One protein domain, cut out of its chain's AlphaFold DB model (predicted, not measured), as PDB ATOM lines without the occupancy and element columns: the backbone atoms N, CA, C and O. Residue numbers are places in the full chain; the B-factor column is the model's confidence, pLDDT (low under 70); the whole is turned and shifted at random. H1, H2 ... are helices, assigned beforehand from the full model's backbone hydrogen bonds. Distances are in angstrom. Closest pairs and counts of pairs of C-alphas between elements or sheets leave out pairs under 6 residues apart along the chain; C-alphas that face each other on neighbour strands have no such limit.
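This is residues 54 to 100 of the 173 residues of an uncharacterized protein of Microcystis aeruginosa EAWAG127a (UniProt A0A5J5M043). Three short helices pack into a small, compact cluster, each crossing the other two, with their centres at the corners of a triangle. A strand-free stretch of six residues leads from H1 to H2, and a tight turn leads on to H3. The printed part has 47 residues, all helix in class, with no named strand; its radius of gyration of the C-alphas is 9.0 A and its spans are 23 by 17 by 16 A.

H1, residues 54 to 66, begins at C-alpha 54 (-74.730, -77.053, 61.413) and is 18.4 A long. H2 is residues 73 to 83, 15.1 A. H3, residues 87 to 98, 17.2 A, ends at C-alpha 98 (-84.319, -63.258, 74.855).

H1 touches H2 with residues 56 to 60 alone, the closest C-alphas being those of Arg 57 and Gln 80, 6.8 A apart. They run opposite ways at a tilt of 69.6 degrees, steep but only just. H1 touches H3, closest at the C-alphas of Met 60 and Lys 91, 5.8 A, the same way at a steep tilt of 43 degrees. H3 touches H2 with residues 89 to 94 alone, closest at the C-alphas of Ala 83 and Ala 90, 4.9 A, opposite ways at a steep tilt of 51 degrees. In H1, H2 and H3 every O i to N i+4 pair is within hydrogen-bond range.

The C-alphas farthest apart, those of Ala 54 and Gly 100, are 24.8 A apart. The printed part has no cut, no link is long, and no printed residue is under 70 in pLDDT.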
ATOM      1  N   ALA A  54     -74.385 -76.105  60.358       89.94
ATOM      2  CA  ALA A  54     -74.730 -77.053  61.413       89.94
ATOM      3  C   ALA A  54     -74.027 -76.713  62.738       89.94
ATOM      4  O   ALA A  54     -74.666 -76.716  63.788       89.94
ATOM      5  N   GLN A  55     -72.744 -76.342  62.684       93.25
ATOM      6  CA  GLN A  55     -71.974 -75.955  63.871       93.25
ATOM      7  C   GLN A  55     -72.483 -74.646  64.482       93.25
ATOM      8  O   GLN A  55     -72.598 -74.538  65.699       93.25
ATOM      9  N   ILE A  56     -72.836 -73.655  63.657       92.88
ATOM     10  CA  ILE A  56     -73.432 -72.401  64.147       92.88
ATOM     11  C   ILE A  56     -74.763 -72.671  64.843       92.88
ATOM     12  O   ILE A  56     -74.997 -72.163  65.938       92.88
ATOM     13  N   ARG A  57     -75.612 -73.512  64.247       92.56
ATOM     14  CA  ARG A  57     -76.881 -73.914  64.855       92.56
ATOM     15  C   ARG A  57     -76.674 -74.572  66.215       92.56
ATOM     16  O   ARG A  57     -77.385 -74.249  67.161       92.56
ATOM     17  N   GLU A  58     -75.689 -75.456  66.327       93.94
ATOM     18  CA  GLU A  58     -75.345 -76.097  67.594       93.94
ATOM     19  C   GLU A  58     -74.884 -75.077  68.644       93.94
ATOM     20  O   GLU A  58     -75.345 -75.119  69.783       93.94
ATOM     21  N   ILE A  59     -74.039 -74.113  68.262       94.38
ATOM     22  CA  ILE A  59     -73.606 -73.020  69.146       94.38
ATOM     23  C   ILE A  59     -74.811 -72.215  69.646       94.38
ATOM     24  O   ILE A  59     -74.882 -71.902  70.831       94.38
ATOM     25  N   MET A  60     -75.772 -71.914  68.770       93.56
ATOM     26  CA  MET A  60     -76.986 -71.182  69.142       93.56
ATOM     27  C   MET A  60     -77.878 -71.972  70.096       93.56
ATOM     28  O   MET A  60     -78.386 -71.401  71.054       93.56
ATOM     29  N   ILE A  61     -78.053 -73.275  69.863       93.94
ATOM     30  CA  ILE A  61     -78.827 -74.149  70.756       93.94
ATOM     31  C   ILE A  61     -78.156 -74.220  72.129       93.94
ATOM     32  O   ILE A  61     -78.826 -74.053  73.145       93.94
ATOM     33  N   ARG A  62     -76.832 -74.412  72.170       95.00
ATOM     34  CA  ARG A  62     -76.069 -74.431  73.425       95.00
ATOM     35  C   ARG A  62     -76.193 -73.110  74.182       95.00
ATOM     36  O   ARG A  62     -76.393 -73.133  75.390       95.00
ATOM     37  N   GLU A  63     -76.114 -71.979  73.485       94.19
ATOM     38  CA  GLU A  63     -76.302 -70.662  74.100       94.19
ATOM     39  C   GLU A  63     -77.728 -70.492  74.637       94.19
ATOM     40  O   GLU A  63     -77.905 -70.016  75.751       94.19
ATOM     41  N   ALA A  64     -78.738 -70.927  73.881       92.75
ATOM     42  CA  ALA A  64     -80.142 -70.840  74.274       92.75
ATOM     43  C   ALA A  64     -80.422 -71.648  75.548       92.75
ATOM     44  O   ALA A  64     -81.081 -71.150  76.456       92.75
ATOM     45  N   ILE A  65     -79.843 -72.848  75.648       93.81
ATOM     46  CA  ILE A  65     -79.875 -73.666  76.866       93.81
ATOM     47  C   ILE A  65     -79.156 -72.945  78.016       93.81
ATOM     48  O   ILE A  65     -79.689 -72.880  79.120       93.81
ATOM     49  N   ALA A  66     -77.977 -72.366  77.767       93.44
ATOM     50  CA  ALA A  66     -77.189 -71.684  78.796       93.44
ATOM     51  C   ALA A  66     -77.905 -70.466  79.398       93.44
ATOM     52  O   ALA A  66     -77.740 -70.178  80.582       93.44
ATOM     53  N   ILE A  67     -78.708 -69.760  78.601       91.94
ATOM     54  CA  ILE A  67     -79.488 -68.607  79.059       91.94
ATOM     55  C   ILE A  67     -80.939 -68.961  79.413       91.94
ATOM     56  O   ILE A  67     -81.737 -68.039  79.566       91.94
ATOM     57  N   ASP A  68     -81.294 -70.243  79.528       90.62
ATOM     58  CA  ASP A  68     -82.657 -70.732  79.796       90.62
ATOM     59  C   ASP A  68     -83.717 -70.076  78.892       90.62
ATOM     60  O   ASP A  68     -84.669 -69.421  79.322       90.62
ATOM     61  N   PHE A  69     -83.478 -70.156  77.584       87.31
ATOM     62  CA  PHE A  69     -84.336 -69.582  76.561       87.31
ATOM     63  C   PHE A  69     -84.747 -70.645  75.548       87.31
ATOM     64  O   PHE A  69     -83.928 -71.186  74.809       87.31
ATOM     65  N   SER A  70     -86.049 -70.922  75.481       85.50
ATOM     66  CA  SER A  70     -86.598 -71.862  74.506       85.50
ATOM     67  C   SER A  70     -86.735 -71.201  73.135       85.50
ATOM     68  O   SER A  70     -87.482 -70.233  72.951       85.50
ATOM     69  N   LEU A  71     -86.008 -71.729  72.151       83.12
ATOM     70  CA  LEU A  71     -86.069 -71.295  70.761       83.12
ATOM     71  C   LEU A  71     -86.739 -72.361  69.893       83.12
ATOM     72  O   LEU A  71     -86.275 -73.492  69.791       83.12
ATOM     73  N   THR A  72     -87.794 -71.970  69.181       86.56
ATOM     74  CA  THR A  72     -88.397 -72.802  68.132       86.56
ATOM     75  C   THR A  72     -87.453 -72.935  66.926       86.56
ATOM     76  O   THR A  72     -86.796 -71.944  66.584       86.56
ATOM     77  N   PRO A  73     -87.452 -74.068  66.193       84.19
ATOM     78  CA  PRO A  73     -86.584 -74.274  65.026       84.19
ATOM     79  C   PRO A  73     -86.658 -73.164  63.964       84.19
ATOM     80  O   PRO A  73     -85.637 -72.759  63.413       84.19
ATOM     81  N   SER A  74     -87.848 -72.606  63.726       82.94
ATOM     82  CA  SER A  74     -88.070 -71.484  62.802       82.94
ATOM     83  C   SER A  74     -87.335 -70.205  63.226       82.94
ATOM     84  O   SER A  74     -86.733 -69.516  62.404       82.94
ATOM     85  N   LYS A  75     -87.333 -69.902  64.527       83.69
ATOM     86  CA  LYS A  75     -86.649 -68.736  65.103       83.69
ATOM     87  C   LYS A  75     -85.130 -68.917  65.079       83.69
ATOM     88  O   LYS A  75     -84.420 -67.959  64.796       83.69
ATOM     89  N   ILE A  76     -84.642 -70.144  65.284       87.81
ATOM     90  CA  ILE A  76     -83.219 -70.483  65.119       87.81
ATOM     91  C   ILE A  76     -82.785 -70.262  63.673       87.81
ATOM     92  O   ILE A  76     -81.781 -69.599  63.455       87.81
ATOM     93  N   ALA A  77     -83.554 -70.748  62.692       87.31
ATOM     94  CA  ALA A  77     -83.236 -70.553  61.278       87.31
ATOM     95  C   ALA A  77     -83.144 -69.062  60.904       87.31
ATOM     96  O   ALA A  77     -82.189 -68.653  60.248       87.31
ATOM     97  N   ARG A  78     -84.077 -68.233  61.398       85.81
ATOM     98  CA  ARG A  78     -84.044 -66.775  61.183       85.81
ATOM     99  C   ARG A  78     -82.833 -66.108  61.838       85.81
ATOM    100  O   ARG A  78     -82.181 -65.273  61.229       85.81
ATOM    101  N   LEU A  79     -82.523 -66.444  63.087       86.88
ATOM    102  CA  LEU A  79     -81.360 -65.870  63.776       86.88
ATOM    103  C   LEU A  79     -80.039 -66.351  63.149       86.88
ATOM    104  O   LEU A  79     -79.067 -65.600  63.084       86.88
ATOM    105  N   GLN A  80     -80.017 -67.579  62.635       88.88
ATOM    106  CA  GLN A  80     -78.882 -68.154  61.931       88.88
ATOM    107  C   GLN A  80     -78.608 -67.444  60.599       88.88
ATOM    108  O   GLN A  80     -77.442 -67.191  60.295       88.88
ATOM    109  N   SER A  81     -79.639 -67.073  59.827       83.62
ATOM    110  CA  SER A  81     -79.438 -66.308  58.584       83.62
ATOM    111  C   SER A  81     -78.842 -64.921  58.853       83.62
ATOM    112  O   SER A  81     -77.993 -64.450  58.097       83.62
ATOM    113  N   ILE A  82     -79.196 -64.305  59.987       82.12
ATOM    114  CA  ILE A  82     -78.639 -63.020  60.434       82.12
ATOM    115  C   ILE A  82     -77.172 -63.167  60.876       82.12
ATOM    116  O   ILE A  82     -76.335 -62.335  60.519       82.12
ATOM    117  N   ALA A  83     -76.850 -64.210  61.644       84.94
ATOM    118  CA  ALA A  83     -75.508 -64.436  62.185       84.94
ATOM    119  C   ALA A  83     -74.497 -64.955  61.143       84.94
ATOM    120  O   ALA A  83     -73.290 -64.709  61.267       84.94
ATOM    121  N   GLY A  84     -74.967 -65.676  60.119       84.44
ATOM    122  CA  GLY A  84     -74.117 -66.332  59.128       84.44
ATOM    123  C   GLY A  84     -73.129 -67.309  59.777       84.44
ATOM    124  O   GLY A  84     -73.469 -68.038  60.703       84.44
ATOM    125  N   SER A  85     -71.872 -67.308  59.322       83.75
ATOM    126  CA  SER A  85     -70.803 -68.166  59.869       83.75
ATOM    127  C   SER A  85     -70.069 -67.569  61.081       83.75
ATOM    128  O   SER A  85     -68.969 -68.022  61.402       83.75
ATOM    129  N   ASN A  86     -70.609 -66.531  61.730       88.50
ATOM    130  CA  ASN A  86     -69.945 -65.868  62.852       88.50
ATOM    131  C   ASN A  86     -70.472 -66.397  64.204       88.50
ATOM    132  O   ASN A  86     -71.619 -66.121  64.561       88.50
ATOM    133  N   PRO A  87     -69.641 -67.099  64.998       90.62
ATOM    134  CA  PRO A  87     -70.076 -67.701  66.255       90.62
ATOM    135  C   PRO A  87     -70.396 -66.667  67.341       90.62
ATOM    136  O   PRO A  87     -71.293 -66.895  68.149       90.62
ATOM    137  N   MET A  88     -69.702 -65.522  67.368       89.25
ATOM    138  CA  MET A  88     -69.997 -64.464  68.338       89.25
ATOM    139  C   MET A  88     -71.335 -63.792  68.035       89.25
ATOM    140  O   MET A  88     -72.140 -63.617  68.947       89.25
ATOM    141  N   LEU A  89     -71.605 -63.490  66.760       88.31
ATOM    142  CA  LEU A  89     -72.906 -62.947  66.355       88.31
ATOM    143  C   LEU A  89     -74.034 -63.943  66.615       88.31
ATOM    144  O   LEU A  89     -75.111 -63.532  67.023       88.31
ATOM    145  N   ALA A  90     -73.790 -65.241  66.433       91.25
ATOM    146  CA  ALA A  90     -74.774 -66.279  66.716       91.25
ATOM    147  C   ALA A  90     -75.187 -66.299  68.199       91.25
ATOM    148  O   ALA A  90     -76.377 -66.353  68.505       91.25
ATOM    149  N   LYS A  91     -74.224 -66.182  69.124       92.12
ATOM    150  CA  LYS A  91     -74.515 -66.082  70.564       92.12
ATOM    151  C   LYS A  91     -75.255 -64.798  70.914       92.12
ATOM    152  O   LYS A  91     -76.286 -64.840  71.582       92.12
ATOM    153  N   GLN A  92     -74.770 -63.668  70.402       89.94
ATOM    154  CA  GLN A  92     -75.414 -62.372  70.601       89.94
ATOM    155  C   GLN A  92     -76.854 -62.380  70.067       89.94
ATOM    156  O   GLN A  92     -77.754 -61.856  70.717       89.94
ATOM    157  N   ALA A  93     -77.099 -63.059  68.942       88.69
ATOM    158  CA  ALA A  93     -78.424 -63.226  68.361       88.69
ATOM    159  C   ALA A  93     -79.418 -63.916  69.288       88.69
ATOM    160  O   ALA A  93     -80.562 -63.480  69.425       88.69
ATOM    161  N   VAL A  94     -78.968 -64.962  69.970       90.38
ATOM    162  CA  VAL A  94     -79.778 -65.690  70.944       90.38
ATOM    163  C   VAL A  94     -80.049 -64.837  72.187       90.38
ATOM    164  O   VAL A  94     -81.190 -64.764  72.645       90.38
ATOM    165  N   GLN A  95     -79.035 -64.131  72.691       90.06
ATOM    166  CA  GLN A  95     -79.166 -63.250  73.856       90.06
ATOM    167  C   GLN A  95     -80.117 -62.071  73.591       90.06
ATOM    168  O   GLN A  95     -81.004 -61.787  74.396       90.06
ATOM    169  N   GLU A  96     -79.996 -61.411  72.440       86.31
ATOM    170  CA  GLU A  96     -80.883 -60.306  72.056       86.31
ATOM    171  C   GLU A  96     -82.319 -60.776  71.804       86.31
ATOM    172  O   GLU A  96     -83.271 -60.086  72.181       86.31
ATOM    173  N   ALA A  97     -82.493 -61.982  71.254       85.69
ATOM    174  CA  ALA A  97     -83.808 -62.583  71.078       85.69
ATOM    175  C   ALA A  97     -84.520 -62.867  72.413       85.69
ATOM    176  O   ALA A  97     -85.752 -62.794  72.455       85.69
ATOM    177  N   LYS A  98     -83.774 -63.153  73.492       85.75
ATOM    178  CA  LYS A  98     -84.319 -63.258  74.855       85.75
ATOM    179  C   LYS A  98     -84.764 -61.895  75.394       85.75
ATOM    180  O   LYS A  98     -85.801 -61.802  76.040       85.75
ATOM    181  N   LEU A  99     -84.017 -60.835  75.085       84.88
ATOM    182  CA  LEU A  99     -84.327 -59.456  75.490       84.88
ATOM    183  C   LEU A  99     -85.502 -58.831  74.714       84.88
ATOM    184  O   LEU A  99     -85.836 -57.672  74.953       84.88
ATOM    185  N   GLY A 100     -86.105 -59.554  73.765       77.25
ATOM    186  CA  GLY A 100     -87.204 -59.049  72.941       77.25
ATOM    187  C   GLY A 100     -86.789 -57.951  71.958       77.25
ATOM    188  O   GLY A 100     -87.652 -57.283  71.394       77.25
TER     189      GLY A 100